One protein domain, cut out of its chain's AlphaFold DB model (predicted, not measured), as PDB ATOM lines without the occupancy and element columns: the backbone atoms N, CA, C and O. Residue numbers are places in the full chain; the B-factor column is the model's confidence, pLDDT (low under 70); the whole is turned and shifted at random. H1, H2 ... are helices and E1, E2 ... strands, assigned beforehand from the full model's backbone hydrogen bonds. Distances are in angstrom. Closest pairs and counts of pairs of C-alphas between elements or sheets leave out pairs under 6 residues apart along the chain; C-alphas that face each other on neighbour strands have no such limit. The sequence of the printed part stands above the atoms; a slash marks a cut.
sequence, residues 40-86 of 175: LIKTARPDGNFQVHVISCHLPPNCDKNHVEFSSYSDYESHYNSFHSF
ATOM      1  N   LEU A  40      -5.666 -33.312  43.089       51.81
ATOM      2  CA  LEU A  40      -4.974 -34.107  44.100       51.81
ATOM      3  C   LEU A  40      -5.222 -33.452  45.452       51.81
ATOM      4  O   LEU A  40      -4.590 -32.451  45.787       51.81
ATOM      5  N   ILE A  41      -6.120 -34.031  46.250       52.69
ATOM      6  CA  ILE A  41      -6.128 -33.773  47.691       52.69
ATOM      7  C   ILE A  41      -4.854 -34.421  48.244       52.69
ATOM      8  O   ILE A  41      -4.815 -35.608  48.559       52.69
ATOM      9  N   LYS A  42      -3.765 -33.646  48.274       44.88
ATOM     10  CA  LYS A  42      -2.455 -34.071  48.779       44.88
ATOM     11  C   LYS A  42      -2.460 -33.993  50.304       44.88
ATOM     12  O   LYS A  42      -1.971 -33.022  50.872       44.88
ATOM     13  N   THR A  43      -2.990 -34.993  51.002       46.69
ATOM     14  CA  THR A  43      -2.704 -35.119  52.440       46.69
ATOM     15  C   THR A  43      -1.333 -35.770  52.596       46.69
ATOM     16  O   THR A  43      -1.188 -36.983  52.434       46.69
ATOM     17  N   ALA A  44      -0.302 -34.966  52.861       44.62
ATOM     18  CA  ALA A  44       1.029 -35.480  53.160       44.62
ATOM     19  C   ALA A  44       0.998 -36.239  54.497       44.62
ATOM     20  O   ALA A  44       0.774 -35.642  55.549       44.62
ATOM     21  N   ARG A  45       1.222 -37.560  54.469       52.88
ATOM     22  CA  ARG A  45       1.585 -38.306  55.680       52.88
ATOM     23  C   ARG A  45       3.049 -38.004  56.034       52.88
ATOM     24  O   ARG A  45       3.854 -37.826  55.117       52.88
ATOM     25  N   PRO A  46       3.420 -37.987  57.327       53.91
ATOM     26  CA  PRO A  46       4.793 -37.714  57.770       53.91
ATOM     27  C   PRO A  46       5.836 -38.711  57.230       53.91
ATOM     28  O   PRO A  46       7.026 -38.412  57.242       53.91
ATOM     29  N   ASP A  47       5.398 -39.847  56.682       61.00
ATOM     30  CA  ASP A  47       6.266 -40.929  56.201       61.00
ATOM     31  C   ASP A  47       6.680 -40.792  54.719       61.00
ATOM     32  O   ASP A  47       7.245 -41.718  54.142       61.00
ATOM     33  N   GLY A  48       6.369 -39.666  54.062       57.19
ATOM     34  CA  GLY A  48       6.748 -39.410  52.662       57.19
ATOM     35  C   GLY A  48       5.943 -40.192  51.615       57.19
ATOM     36  O   GLY A  48       6.226 -40.085  50.423       57.19
ATOM     37  N   ASN A  49       4.922 -40.946  52.035       53.94
ATOM     38  CA  ASN A  49       4.045 -41.692  51.137       53.94
ATOM     39  C   ASN A  49       2.835 -40.849  50.710       53.94
ATOM     40  O   ASN A  49       2.073 -40.350  51.542       53.94
ATOM     41  N   PHE A  50       2.654 -40.714  49.399       57.00
ATOM     42  CA  PHE A  50       1.576 -39.947  48.786       57.00
ATOM     43  C   PHE A  50       0.312 -40.809  48.686       57.00
ATOM     44  O   PHE A  50       0.310 -41.817  47.981       57.00
ATOM     45  N   GLN A  51      -0.767 -40.447  49.388       55.88
ATOM     46  CA  GLN A  51      -2.061 -41.106  49.192       55.88
ATOM     47  C   GLN A  51      -2.751 -40.502  47.968       55.88
ATOM     48  O   GLN A  51      -3.173 -39.348  47.984       55.88
ATOM     49  N   VAL A  52      -2.855 -41.290  46.899       64.19
ATOM     50  CA  VAL A  52      -3.743 -40.982  45.777       64.19
ATOM     51  C   VAL A  52      -5.166 -41.277  46.241       64.19
ATOM     52  O   VAL A  52      -5.508 -42.433  46.491       64.19
ATOM     53  N   HIS A  53      -5.982 -40.239  46.407       70.38
ATOM     54  CA  HIS A  53      -7.406 -40.402  46.678       70.38
ATOM     55  C   HIS A  53      -8.151 -40.605  45.358       70.38
ATOM     56  O   HIS A  53      -8.266 -39.677  44.562       70.38
ATOM     57  N   VAL A  54      -8.635 -41.827  45.138       86.62
ATOM     58  CA  VAL A  54      -9.560 -42.164  44.049       86.62
ATOM     59  C   VAL A  54     -10.996 -41.864  44.478       86.62
ATOM     60  O   VAL A  54     -11.351 -42.042  45.646       86.62
ATOM     61  N   ILE A  55     -11.821 -41.388  43.546       92.75
ATOM     62  CA  ILE A  55     -13.256 -41.157  43.757       92.75
ATOM     63  C   ILE A  55     -13.994 -42.380  43.219       92.75
ATOM     64  O   ILE A  55     -13.743 -42.776  42.089       92.75
ATOM     65  N   SER A  56     -14.903 -42.976  43.986       92.88
ATOM     66  CA  SER A  56     -15.605 -44.198  43.576       92.88
ATOM     67  C   SER A  56     -17.125 -44.059  43.654       92.88
ATOM     68  O   SER A  56     -17.689 -43.648  44.672       92.88
ATOM     69  N   CYS A  57     -17.802 -44.414  42.562       93.06
ATOM     70  CA  CYS A  57     -19.255 -44.446  42.472       93.06
ATOM     71  C   CYS A  57     -19.793 -45.835  42.831       93.06
ATOM     72  O   CYS A  57     -19.315 -46.841  42.312       93.06
ATOM     73  N   HIS A  58     -20.816 -45.855  43.687       93.06
ATOM     74  CA  HIS A  58     -21.466 -47.060  44.219       93.06
ATOM     75  C   HIS A  58     -22.994 -47.043  44.023       93.06
ATOM     76  O   HIS A  58     -23.729 -47.795  44.662       93.06
ATOM     77  N   LEU A  59     -23.500 -46.104  43.220       89.38
ATOM     78  CA  LEU A  59     -24.928 -45.822  43.141       89.38
ATOM     79  C   LEU A  59     -25.645 -46.775  42.170       89.38
ATOM     80  O   LEU A  59     -25.140 -47.037  41.073       89.38
ATOM     81  N   PRO A  60     -26.839 -47.279  42.529       84.75
ATOM     82  CA  PRO A  60     -27.694 -47.957  41.566       84.75
ATOM     83  C   PRO A  60     -28.157 -46.960  40.487       84.75
ATOM     84  O   PRO A  60     -28.292 -45.771  40.774       84.75
ATOM     85  N   PRO A  61     -28.431 -47.424  39.258       84.12
ATOM     86  CA  PRO A  61     -28.573 -48.827  38.875       84.12
ATOM     87  C   PRO A  61     -27.318 -49.433  38.238       84.12
ATOM     88  O   PRO A  61     -27.285 -50.628  37.961       84.12
ATOM     89  N   ASN A  62     -26.300 -48.612  37.972       83.06
ATOM     90  CA  ASN A  62     -25.147 -49.015  37.169       83.06
ATOM     91  C   ASN A  62     -23.900 -49.339  37.990       83.06
ATOM     92  O   ASN A  62     -23.032 -50.056  37.499       83.06
ATOM     93  N   CYS A  63     -23.805 -48.834  39.221       89.00
ATOM     94  CA  CYS A  63     -22.592 -48.917  40.029       89.00
ATOM     95  C   CYS A  63     -22.791 -49.657  41.354       89.00
ATOM     96  O   CYS A  63     -21.909 -49.605  42.198       89.00
ATOM     97  N   ASP A  64     -23.914 -50.345  41.564       85.06
ATOM     98  CA  ASP A  64     -24.181 -51.121  42.785       85.06
ATOM     99  C   ASP A  64     -23.385 -52.440  42.832       85.06
ATOM    100  O   ASP A  64     -23.006 -52.905  43.904       85.06
ATOM    101  N   LYS A  65     -23.132 -53.047  41.665       84.44
ATOM    102  CA  LYS A  65     -22.385 -54.314  41.526       84.44
ATOM    103  C   LYS A  65     -20.984 -54.136  40.960       84.44
ATOM    104  O   LYS A  65     -20.098 -54.916  41.292       84.44
ATOM    105  N   ASN A  66     -20.803 -53.129  40.111       85.19
ATOM    106  CA  ASN A  66     -19.540 -52.811  39.453       85.19
ATOM    107  C   ASN A  66     -19.208 -51.350  39.746       85.19
ATOM    108  O   ASN A  66     -19.647 -50.451  39.031       85.19
ATOM    109  N   HIS A  67     -18.494 -51.113  40.845       89.44
ATOM    110  CA  HIS A  67     -18.128 -49.759  41.245       89.44
ATOM    111  C   HIS A  67     -17.201 -49.147  40.192       89.44
ATOM    112  O   HIS A  67     -16.310 -49.825  39.677       89.44
ATOM    113  N   VAL A  68     -17.400 -47.866  39.889       90.12
ATOM    114  CA  VAL A  68     -16.581 -47.147  38.906       90.12
ATOM    115  C   VAL A  68     -15.687 -46.165  39.644       90.12
ATOM    116  O   VAL A  68     -16.174 -45.369  40.449       90.12
ATOM    117  N   GLU A  69     -14.385 -46.238  39.387       92.19
ATOM    118  CA  GLU A  69     -13.381 -45.370  39.999       92.19
ATOM    119  C   GLU A  69     -12.936 -44.273  39.028       92.19
ATOM    120  O   GLU A  69     -12.794 -44.495  37.827       92.19
ATOM    121  N   PHE A  70     -12.684 -43.086  39.570       90.50
ATOM    122  CA  PHE A  70     -12.301 -41.889  38.836       90.50
ATOM    123  C   PHE A  70     -11.067 -41.256  39.470       90.50
ATOM    124  O   PHE A  70     -10.926 -41.187  40.696       90.50
ATOM    125  N   SER A  71     -10.182 -40.753  38.615       87.44
ATOM    126  CA  SER A  71      -8.996 -39.987  39.005       87.44
ATOM    127  C   SER A  71      -9.272 -38.485  39.120       87.44
ATOM    128  O   SER A  71      -8.463 -37.766  39.703       87.44
ATOM    129  N   SER A  72     -10.403 -38.005  38.590       87.44
ATOM    130  CA  SER A  72     -10.821 -36.607  38.656       87.44
ATOM    131  C   SER A  72     -12.284 -36.462  39.075       87.44
ATOM    132  O   SER A  72     -13.130 -37.311  38.791       87.44
ATOM    133  N   TYR A  73     -12.598 -35.344  39.734       91.38
ATOM    134  CA  TYR A  73     -13.983 -34.999  40.067       91.38
ATOM    135  C   TYR A  73     -14.833 -34.748  38.809       91.38
ATOM    136  O   TYR A  73     -15.999 -35.122  38.778       91.38
ATOM    137  N   SER A  74     -14.241 -34.168  37.759       91.38
ATOM    138  CA  SER A  74     -14.933 -33.876  36.495       91.38
ATOM    139  C   SER A  74     -15.444 -35.145  35.803       91.38
ATOM    140  O   SER A  74     -16.550 -35.149  35.253       91.38
ATOM    141  N   ASP A  75     -14.665 -36.229  35.841       87.38
ATOM    142  CA  ASP A  75     -15.071 -37.513  35.258       87.38
ATOM    143  C   ASP A  75     -16.204 -38.148  36.070       87.38
ATOM    144  O   ASP A  75     -17.193 -38.613  35.501       87.38
ATOM    145  N   TYR A  76     -16.106 -38.088  37.403       91.69
ATOM    146  CA  TYR A  76     -17.170 -38.536  38.300       91.69
ATOM    147  C   TYR A  76     -18.476 -37.754  38.084       91.69
ATOM    148  O   TYR A  76     -19.547 -38.354  38.001       91.69
ATOM    149  N   GLU A  77     -18.411 -36.427  37.958       94.00
ATOM    150  CA  GLU A  77     -19.583 -35.579  37.720       94.00
ATOM    151  C   GLU A  77     -20.243 -35.894  36.368       94.00
ATOM    152  O   GLU A  77     -21.466 -36.027  36.284       94.00
ATOM    153  N   SER A  78     -19.442 -36.082  35.318       88.81
ATOM    154  CA  SER A  78     -19.931 -36.454  33.983       88.81
ATOM    155  C   SER A  78     -20.602 -37.830  33.984       88.81
ATOM    156  O   SER A  78     -21.675 -38.006  33.398       88.81
ATOM    157  N   HIS A  79     -20.009 -38.793  34.692       90.00
ATOM    158  CA  HIS A  79     -20.608 -40.099  34.944       90.00
ATOM    159  C   HIS A  79     -21.939 -39.967  35.695       90.00
ATOM    160  O   HIS A  79     -22.963 -40.472  35.231       90.00
ATOM    161  N   TYR A  80     -21.961 -39.246  36.816       91.44
ATOM    162  CA  TYR A  80     -23.167 -39.077  37.623       91.44
ATOM    163  C   TYR A  80     -24.306 -38.457  36.809       91.44
ATOM    164  O   TYR A  80     -25.430 -38.959  36.822       91.44
ATOM    165  N   ASN A  81     -24.003 -37.424  36.024       89.56
ATOM    166  CA  ASN A  81     -24.988 -36.761  35.178       89.56
ATOM    167  C   ASN A  81     -25.556 -37.650  34.071       89.56
ATOM    168  O   ASN A  81     -26.712 -37.472  33.686       89.56
ATOM    169  N   SER A  82     -24.776 -38.616  33.594       85.56
ATOM    170  CA  SER A  82     -25.188 -39.519  32.517       85.56
ATOM    171  C   SER A  82     -25.987 -40.721  33.020       85.56
ATOM    172  O   SER A  82     -26.861 -41.206  32.304       85.56
ATOM    173  N   PHE A  83     -25.704 -41.194  34.237       86.25
ATOM    174  CA  PHE A  83     -26.216 -42.477  34.734       86.25
ATOM    175  C   PHE A  83     -27.122 -42.370  35.963       86.25
ATOM    176  O   PHE A  83     -27.967 -43.234  36.170       86.25
ATOM    177  N   HIS A  84     -27.007 -41.305  36.757       89.75
ATOM    178  CA  HIS A  84     -27.675 -41.222  38.063       89.75
ATOM    179  C   HIS A  84     -28.619 -40.023  38.193       89.75
ATOM    180  O   HIS A  84     -29.615 -40.114  38.908       89.75
ATOM    181  N   SER A  85     -28.380 -38.924  37.467       92.12
ATOM    182  CA  SER A  85     -29.154 -37.679  37.625       92.12
ATOM    183  C   SER A  85     -30.652 -37.806  37.341       92.12
ATOM    184  O   SER A  85     -31.451 -37.151  38.006       92.12
ATOM    185  N   PHE A  86     -31.057 -38.643  36.383       92.88
ATOM    186  CA  PHE A  86     -32.468 -38.814  36.014       92.88
ATOM    187  C   PHE A  86     -32.870 -40.292  36.022       92.88
ATOM    188  O   PHE A  86     -33.373 -40.817  35.029       92.88
TER     189      PHE A  86
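This is residues 40 to 86 of the 175 residues of an uncharacterized protein of Nadsonia fulvescens var. elongata DSM 6958 (UniProt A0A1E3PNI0). With little regular structure, a tail that loops out and back, residues 40 to 54, leads into a small two-stranded hairpin, E1 and E2, with one helix, H1, packed next to it; residues 44 to 49 stick out. The 47 printed residues hold E1, E2 and H1 in that order, a mixed class with 17 residues in named elements and an antiparallel sheet E1 - E2. The whole is loose, radius of gyration of the C-alphas 13.5 A, spanning 43 by 21 by 10 A.

E1, residues 55 to 57, and E2, residues 68 to 70, form an antiparallel hairpin at 155 degrees, with N 57 and O 68 within hydrogen-bond range at 2.8 A. The closest C-alphas of E2 and H1, residues 73 to 83, are Phe 70 and Tyr 76, 5.9 A apart; those of E1 and H1 are Ile 55 and Tyr 76, 7.2 A. In H1 every O i to N i+4 pair is within hydrogen-bond range.

E1 begins at C-alpha 55 (-13.256, -41.157, 43.757) and measures 7.0 A; E2 measures 6.8 A. H1 measures 15.3 A and ends at C-alpha 83 (-26.216, -42.477, 34.734).

The C-alphas farthest apart, Asp 47 and Phe 86, are 43.7 A apart. The printed part has no cut; E1 to E2 is a short link, E2 to H1 tight. Residues 40 to 52 have pLDDT under 70.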